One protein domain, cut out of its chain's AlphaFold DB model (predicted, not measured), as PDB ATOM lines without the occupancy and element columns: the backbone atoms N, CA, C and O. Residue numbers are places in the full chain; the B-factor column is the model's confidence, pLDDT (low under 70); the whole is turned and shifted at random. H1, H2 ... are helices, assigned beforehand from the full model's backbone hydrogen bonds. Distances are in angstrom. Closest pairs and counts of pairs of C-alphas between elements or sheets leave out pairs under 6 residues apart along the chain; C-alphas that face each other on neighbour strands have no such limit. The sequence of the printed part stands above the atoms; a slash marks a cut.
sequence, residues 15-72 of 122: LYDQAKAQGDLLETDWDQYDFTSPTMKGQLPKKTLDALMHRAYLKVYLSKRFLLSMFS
ATOM      1  N   LEU A  15     -36.249  31.679 -13.285       90.75
ATOM      2  CA  LEU A  15     -36.408  32.891 -12.482       90.75
ATOM      3  C   LEU A  15     -37.789  32.956 -11.820       90.75
ATOM      4  O   LEU A  15     -37.897  33.382 -10.673       90.75
ATOM      5  N   TYR A  16     -38.838  32.526 -12.521       91.94
ATOM      6  CA  TYR A  16     -40.185  32.474 -11.963       91.94
ATOM      7  C   TYR A  16     -40.315  31.397 -10.894       91.94
ATOM      8  O   TYR A  16     -40.873  31.670  -9.835       91.94
ATOM      9  N   ASP A  17     -39.754  30.211 -11.124       93.19
ATOM     10  CA  ASP A  17     -39.809  29.124 -10.144       93.19
ATOM     11  C   ASP A  17     -39.052  29.487  -8.861       93.19
ATOM     12  O   ASP A  17     -39.552  29.256  -7.757       93.19
ATOM     13  N   GLN A  18     -37.897  30.146  -8.990       92.56
ATOM     14  CA  GLN A  18     -37.137  30.680  -7.856       92.56
ATOM     15  C   GLN A  18     -37.912  31.773  -7.114       92.56
ATOM     16  O   GLN A  18     -38.079  31.683  -5.897       92.56
ATOM     17  N   ALA A  19     -38.435  32.768  -7.836       90.94
ATOM     18  CA  ALA A  19     -39.209  33.860  -7.248       90.94
ATOM     19  C   ALA A  19     -40.480  33.353  -6.547       90.94
ATOM     20  O   ALA A  19     -40.865  33.853  -5.489       90.94
ATOM     21  N   LYS A  20     -41.118  32.321  -7.107       91.38
ATOM     22  CA  LYS A  20     -42.290  31.660  -6.528       91.38
ATOM     23  C   LYS A  20     -41.935  30.865  -5.277       91.38
ATOM     24  O   LYS A  20     -42.644  30.977  -4.282       91.38
ATOM     25  N   ALA A  21     -40.842  30.102  -5.301       92.50
ATOM     26  CA  ALA A  21     -40.365  29.346  -4.142       92.50
ATOM     27  C   ALA A  21     -39.977  30.259  -2.966       92.50
ATOM     28  O   ALA A  21     -40.151  29.879  -1.810       92.50
ATOM     29  N   GLN A  22     -39.485  31.466  -3.258       91.00
ATOM     30  CA  GLN A  22     -39.076  32.462  -2.263       91.00
ATOM     31  C   GLN A  22     -40.222  33.381  -1.797       91.00
ATOM     32  O   GLN A  22     -40.079  34.071  -0.791       91.00
ATOM     33  N   GLY A  23     -41.378  33.376  -2.472       89.25
ATOM     34  CA  GLY A  23     -42.493  34.280  -2.150       89.25
ATOM     35  C   GLY A  23     -42.222  35.746  -2.527       89.25
ATOM     36  O   GLY A  23     -42.726  36.676  -1.880       89.25
ATOM     37  N   ASP A  24     -41.413  35.949  -3.567       90.56
ATOM     38  CA  ASP A  24     -40.930  37.257  -4.015       90.56
ATOM     39  C   ASP A  24     -41.737  37.859  -5.168       90.56
ATOM     40  O   ASP A  24     -41.516  39.014  -5.532       90.56
ATOM     41  N   LEU A  25     -42.702  37.122  -5.719       88.06
ATOM     42  CA  LEU A  25     -43.623  37.645  -6.729       88.06
ATOM     43  C   LEU A  25     -44.527  38.717  -6.102       88.06
ATOM     44  O   LEU A  25     -45.262  38.445  -5.152       88.06
ATOM     45  N   LEU A  26     -44.441  39.946  -6.618       83.38
ATOM     46  CA  LEU A  26     -45.292  41.061  -6.189       83.38
ATOM     47  C   LEU A  26     -46.638  41.041  -6.905       83.38
ATOM     48  O   LEU A  26     -47.652  41.384  -6.308       83.38
ATOM     49  N   GLU A  27     -46.621  40.636  -8.173       80.19
ATOM     50  CA  GLU A  27     -47.777  40.640  -9.054       80.19
ATOM     51  C   GLU A  27     -47.865  39.298  -9.779       80.19
ATOM     52  O   GLU A  27     -46.869  38.794 -10.307       80.19
ATOM     53  N   THR A  28     -49.053  38.698  -9.773       80.75
ATOM     54  CA  THR A  28     -49.309  37.406 -10.444       80.75
ATOM     55  C   THR A  28     -50.218  37.581 -11.656       80.75
ATOM     56  O   THR A  28     -50.360  36.653 -12.449       80.75
ATOM     57  N   ASP A  29     -50.814  38.766 -11.813       85.12
ATOM     58  CA  ASP A  29     -51.556  39.119 -13.011       85.12
ATOM     59  C   ASP A  29     -50.605  39.340 -14.194       85.12
ATOM     60  O   ASP A  29     -49.740  40.219 -14.178       85.12
ATOM     61  N   TRP A  30     -50.780  38.527 -15.232       83.62
ATOM     62  CA  TRP A  30     -49.971  38.557 -16.447       83.62
ATOM     63  C   TRP A  30     -50.166  39.839 -17.251       83.62
ATOM     64  O   TRP A  30     -49.254  40.236 -17.978       83.62
ATOM     65  N   ASP A  31     -51.303  40.518 -17.093       85.88
ATOM     66  CA  ASP A  31     -51.569  41.780 -17.786       85.88
ATOM     67  C   ASP A  31     -50.613  42.898 -17.334       85.88
ATOM     68  O   ASP A  31     -50.381  43.860 -18.066       85.88
ATOM     69  N   GLN A  32     -49.983  42.747 -16.163       83.62
ATOM     70  CA  GLN A  32     -49.019  43.707 -15.617       83.62
ATOM     71  C   GLN A  32     -47.564  43.425 -16.029       83.62
ATOM     72  O   GLN A  32     -46.642  44.133 -15.614       83.62
ATOM     73  N   TYR A  33     -47.318  42.393 -16.841       87.81
ATOM     74  CA  TYR A  33     -45.971  41.950 -17.210       87.81
ATOM     75  C   TYR A  33     -45.483  42.716 -18.446       87.81
ATOM     76  O   TYR A  33     -45.278  42.171 -19.528       87.81
ATOM     77  N   ASP A  34     -45.285  44.019 -18.271       87.12
ATOM     78  CA  ASP A  34     -44.955  44.978 -19.332       87.12
ATOM     79  C   ASP A  34     -43.439  45.115 -19.624       87.12
ATOM     80  O   ASP A  34     -43.036  45.919 -20.464       87.12
ATOM     81  N   PHE A  35     -42.580  44.351 -18.933       89.12
ATOM     82  CA  PHE A  35     -41.106  44.432 -18.978       89.12
ATOM     83  C   PHE A  35     -40.497  45.799 -18.610       89.12
ATOM     84  O   PHE A  35     -39.303  46.035 -18.845       89.12
ATOM     85  N   THR A  36     -41.282  46.700 -18.020       87.62
ATOM     86  CA  THR A  36     -40.848  48.035 -17.569       87.62
ATOM     87  C   THR A  36     -41.128  48.271 -16.089       87.62
ATOM     88  O   THR A  36     -40.407  49.011 -15.419       87.62
ATOM     89  N   SER A  37     -42.145  47.604 -15.563       88.00
ATOM     90  CA  SER A  37     -42.601  47.695 -14.192       88.00
ATOM     91  C   SER A  37     -41.943  46.609 -13.333       88.00
ATOM     92  O   SER A  37     -41.640  45.510 -13.811       88.00
ATOM     93  N   PRO A  38     -41.676  46.907 -12.050       90.75
ATOM     94  CA  PRO A  38     -41.139  45.922 -11.129       90.75
ATOM     95  C   PRO A  38     -42.206  44.871 -10.804       90.75
ATOM     96  O   PRO A  38     -43.314  45.205 -10.398       90.75
ATOM     97  N   THR A  39     -41.853  43.602 -10.965       88.75
ATOM     98  CA  THR A  39     -42.739  42.431 -10.799       88.75
ATOM     99  C   THR A  39     -42.292  41.515  -9.658       88.75
ATOM    100  O   THR A  39     -43.051  40.661  -9.203       88.75
ATOM    101  N   MET A  40     -41.078  41.723  -9.138       90.38
ATOM    102  CA  MET A  40     -40.477  40.915  -8.078       90.38
ATOM    103  C   MET A  40     -39.892  41.796  -6.967       90.38
ATOM    104  O   MET A  40     -39.406  42.905  -7.214       90.38
ATOM    105  N   LYS A  41     -39.896  41.295  -5.731       85.25
ATOM    106  CA  LYS A  41     -39.182  41.910  -4.606       85.25
ATOM    107  C   LYS A  41     -37.680  41.988  -4.890       85.25
ATOM    108  O   LYS A  41     -37.114  41.206  -5.644       85.25
ATOM    109  N   GLY A  42     -37.035  42.999  -4.314       85.75
ATOM    110  CA  GLY A  42     -35.620  43.292  -4.562       85.75
ATOM    111  C   GLY A  42     -35.353  44.096  -5.840       85.75
ATOM    112  O   GLY A  42     -34.233  44.563  -6.041       85.75
ATOM    113  N   GLN A  43     -36.368  44.332  -6.676       89.69
ATOM    114  CA  GLN A  43     -36.253  45.257  -7.800       89.69
ATOM    115  C   GLN A  43     -36.332  46.712  -7.343       89.69
ATOM    116  O   GLN A  43     -36.949  47.056  -6.333       89.69
ATOM    117  N   LEU A  44     -35.686  47.588  -8.113       91.12
ATOM    118  CA  LEU A  44     -35.747  49.023  -7.873       91.12
ATOM    119  C   LEU A  44     -37.177  49.538  -8.101       91.12
ATOM    120  O   LEU A  44     -37.892  49.019  -8.961       91.12
ATOM    121  N   PRO A  45     -37.588  50.600  -7.389       91.94
ATOM    122  CA  PRO A  45     -38.895  51.200  -7.607       91.94
ATOM    123  C   PRO A  45     -39.011  51.718  -9.043       91.94
ATOM    124  O   PRO A  45     -38.043  52.245  -9.603       91.94
ATOM    125  N   LYS A  46     -40.223  51.635  -9.606       90.06
ATOM    126  CA  LYS A  46     -40.528  51.972 -11.007       90.06
ATOM    127  C   LYS A  46     -39.903  53.292 -11.467       90.06
ATOM    128  O   LYS A  46     -39.228  53.333 -12.484       90.06
ATOM    129  N   LYS A  47     -40.015  54.352 -10.660       93.25
ATOM    130  CA  LYS A  47     -39.443  55.676 -10.970       93.25
ATOM    131  C   LYS A  47     -37.923  55.647 -11.195       93.25
ATOM    132  O   LYS A  47     -37.413  56.339 -12.074       93.25
ATOM    133  N   THR A  48     -37.193  54.876 -10.392       93.88
ATOM    134  CA  THR A  48     -35.735  54.735 -10.522       93.88
ATOM    135  C   THR A  48     -35.383  53.906 -11.750       93.88
ATOM    136  O   THR A  48     -34.414  54.208 -12.445       93.88
ATOM    137  N   LEU A  49     -36.189  52.887 -12.029       93.50
ATOM    138  CA  LEU A  49     -36.039  52.010 -13.179       93.50
ATOM    139  C   LEU A  49     -36.265  52.776 -14.488       93.50
ATOM    140  O   LEU A  49     -35.384  52.772 -15.343       93.50
ATOM    141  N   ASP A  50     -37.342  53.559 -14.574       92.94
ATOM    142  CA  ASP A  50     -37.645  54.458 -15.694       92.94
ATOM    143  C   ASP A  50     -36.483  55.441 -15.944       92.94
ATOM    144  O   ASP A  50     -36.017  55.613 -17.075       92.94
ATOM    145  N   ALA A  51     -35.935  56.040 -14.880       94.81
ATOM    146  CA  ALA A  51     -34.787  56.941 -14.980       94.81
ATOM    147  C   ALA A  51     -33.509  56.229 -15.470       94.81
ATOM    148  O   ALA A  51     -32.753  56.786 -16.274       94.81
ATOM    149  N   LEU A  52     -33.261  54.999 -15.008       94.56
ATOM    150  CA  LEU A  52     -32.130  54.175 -15.443       94.56
ATOM    151  C   LEU A  52     -32.269  53.753 -16.903       94.56
ATOM    152  O   LEU A  52     -31.303  53.879 -17.657       94.56
ATOM    153  N   MET A  53     -33.456  53.309 -17.315       92.75
ATOM    154  CA  MET A  53     -33.758  52.937 -18.695       92.75
ATOM    155  C   MET A  53     -33.575  54.133 -19.626       92.75
ATOM    156  O   MET A  53     -32.863  54.025 -20.624       92.75
ATOM    157  N   HIS A  54     -34.107  55.301 -19.256       93.50
ATOM    158  CA  HIS A  54     -33.921  56.536 -20.014       93.50
ATOM    159  C   HIS A  54     -32.437  56.919 -20.131       93.50
ATOM    160  O   HIS A  54     -31.940  57.216 -21.218       93.50
ATOM    161  N   ARG A  55     -31.681  56.845 -19.028       94.88
ATOM    162  CA  ARG A  55     -30.239  57.126 -19.037       94.88
ATOM    163  C   ARG A  55     -29.460  56.133 -19.900       94.88
ATOM    164  O   ARG A  55     -28.547  56.538 -20.618       94.88
ATOM    165  N   ALA A  56     -29.787  54.847 -19.824       93.88
ATOM    166  CA  ALA A  56     -29.147  53.805 -20.616       93.88
ATOM    167  C   ALA A  56     -29.462  53.973 -22.110       93.88
ATOM    168  O   ALA A  56     -28.544  53.909 -22.928       93.88
ATOM    169  N   TYR A  57     -30.709  54.306 -22.451       92.56
ATOM    170  CA  TYR A  57     -31.118  54.659 -23.809       92.56
ATOM    171  C   TYR A  57     -30.291  55.835 -24.339       92.56
ATOM    172  O   TYR A  57     -29.599  55.705 -25.350       92.56
ATOM    173  N   LEU A  58     -30.257  56.953 -23.606       93.31
ATOM    174  CA  LEU A  58     -29.450  58.115 -23.978       93.31
ATOM    175  C   LEU A  58     -27.970  57.762 -24.131       93.31
ATOM    176  O   LEU A  58     -27.338  58.206 -25.080       93.31
ATOM    177  N   LYS A  59     -27.406  56.926 -23.255       93.88
ATOM    178  CA  LYS A  59     -26.000  56.505 -23.348       93.88
ATOM    179  C   LYS A  59     -25.708  55.727 -24.632       93.88
ATOM    180  O   LYS A  59     -24.633  55.902 -25.204       93.88
ATOM    181  N   VAL A  60     -26.632  54.882 -25.086       91.44
ATOM    182  CA  VAL A  60     -26.482  54.129 -26.340       91.44
ATOM    183  C   VAL A  60     -26.543  55.073 -27.542       91.44
ATOM    184  O   VAL A  60     -25.624  55.070 -28.367       91.44
ATOM    185  N   TYR A  61     -27.569  55.925 -27.612       89.69
ATOM    186  CA  TYR A  61     -27.814  56.797 -28.769       89.69
ATOM    187  C   TYR A  61     -26.921  58.045 -28.813       89.69
ATOM    188  O   TYR A  61     -26.612  58.541 -29.893       89.69
ATOM    189  N   LEU A  62     -26.429  58.526 -27.673       92.50
ATOM    190  CA  LEU A  62     -25.428  59.598 -27.600       92.50
ATOM    191  C   LEU A  62     -23.994  59.057 -27.567       92.50
ATOM    192  O   LEU A  62     -23.044  59.822 -27.387       92.50
ATOM    193  N   SER A  63     -23.794  57.744 -27.726       91.50
ATOM    194  CA  SER A  63     -22.442  57.193 -27.757       91.50
ATOM    195  C   SER A  63     -21.666  57.769 -28.944       91.50
ATOM    196  O   SER A  63     -22.164  57.824 -30.068       91.50
ATOM    197  N   LYS A  64     -20.405  58.166 -28.712       88.69
ATOM    198  CA  LYS A  64     -19.529  58.707 -29.769       88.69
ATOM    199  C   LYS A  64     -19.474  57.775 -30.979       88.69
ATOM    200  O   LYS A  64     -19.498  58.242 -32.106       88.69
ATOM    201  N   ARG A  65     -19.454  56.459 -30.747       87.19
ATOM    202  CA  ARG A  65     -19.476  55.440 -31.803       87.19
ATOM    203  C   ARG A  65     -20.769  55.478 -32.620       87.19
ATOM    204  O   ARG A  65     -20.690  55.408 -33.840       87.19
ATOM    205  N   PHE A  66     -21.930  55.603 -31.976       87.38
ATOM    206  CA  PHE A  66     -23.213  55.704 -32.672       87.38
ATOM    207  C   PHE A  66     -23.321  57.019 -33.453       87.38
ATOM    208  O   PHE A  66     -23.626  56.998 -34.644       87.38
ATOM    209  N   LEU A  67     -22.955  58.148 -32.842       88.75
ATOM    210  CA  LEU A  67     -22.914  59.446 -33.522       88.75
ATOM    211  C   LEU A  67     -21.966  59.410 -34.728       88.75
ATOM    212  O   LEU A  67     -22.366  59.745 -35.839       88.75
ATOM    213  N   LEU A  68     -20.737  58.916 -34.548       87.69
ATOM    214  CA  LEU A  68     -19.780  58.741 -35.640       87.69
ATOM    215  C   LEU A  68     -20.298  57.786 -36.711       87.69
ATOM    216  O   LEU A  68     -20.042  58.035 -37.879       87.69
ATOM    217  N   SER A  69     -21.044  56.733 -36.364       82.94
ATOM    218  CA  SER A  69     -21.658  55.865 -37.375       82.94
ATOM    219  C   SER A  69     -22.709  56.593 -38.215       82.94
ATOM    220  O   SER A  69     -22.756  56.362 -39.419       82.94
ATOM    221  N   MET A  70     -23.468  57.532 -37.636       80.06
ATOM    222  CA  MET A  70     -24.398  58.375 -38.399       80.06
ATOM    223  C   MET A  70     -23.657  59.319 -39.354       80.06
ATOM    224  O   MET A  70     -24.068  59.477 -40.499       80.06
ATOM    225  N   PHE A  71     -22.521  59.886 -38.937       76.06
ATOM    226  CA  PHE A  71     -21.688  60.718 -39.820       76.06
ATOM    227  C   PHE A  71     -20.879  59.901 -40.844       76.06
ATOM    228  O   PHE A  71     -20.612  60.368 -41.952       76.06
ATOM    229  N   SER A  72     -20.491  58.678 -40.484       70.06
ATOM    230  CA  SER A  72     -19.683  57.762 -41.296       70.06
ATOM    231  C   SER A  72     -20.510  56.991 -42.317       70.06
ATOM    232  O   SER A  72     -19.931  56.436 -43.257       70.06
TER     233      SER A  72
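This is residues 15 to 72 of the 122 residues of an uncharacterized protein of marine sediment metagenome (UniProt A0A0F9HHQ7). A long straight helix, H2, runs out from a looped body and is followed by a short helix, H3, and residues 54 to 72 stick out as a free arm. At the other end lie the short helix H1 and a long stretch with no named element, residues 23 to 45, which loops out between H1 and H2; no two helices touch. The printed part has 58 residues with three named helices, H1, H2 and H3 in that order, and no named strand; the class is all helix. The whole is extended, with a radius of gyration of the C-alphas of 16.6 A, and the C-alphas span 51 by 21 by 20 A, a rod.

H2, the longest helix, is residues 46 to 61 and measures 22.4 A from first to last C-alpha; C-alpha 46 is at (-40.528, 51.972, -11.007). H3 is residues 64 to 72, 11.6 A long, with C-alpha 72 at (-19.683, 57.762, -41.296). H1 is residues 15 to 22, 10.6 A long, with C-alpha 15 at (-36.408, 32.891, -12.482).

H2 and H3 are close but not clearly touching; their closest C-alphas, those of Val 60 and Phe 66, are 7.3 A apart. They run the same way at a steep tilt of 43 degrees. H1 is apart from both H2 and H3. In H1, H2 and H3 every O i to N i+4 pair is within hydrogen-bond range.

The two C-alphas farthest apart are those of Ala 21 and Ser 72, 51.1 A. Without residues 54 to 72, the body spans 30 by 21 by 13 A. The link from H1 to H2 is long, with 23 residues, and that from H2 to H3 is tight, with 2. The printed part has no cut. Its mean pLDDT is 89.0, and no printed residue is under 70.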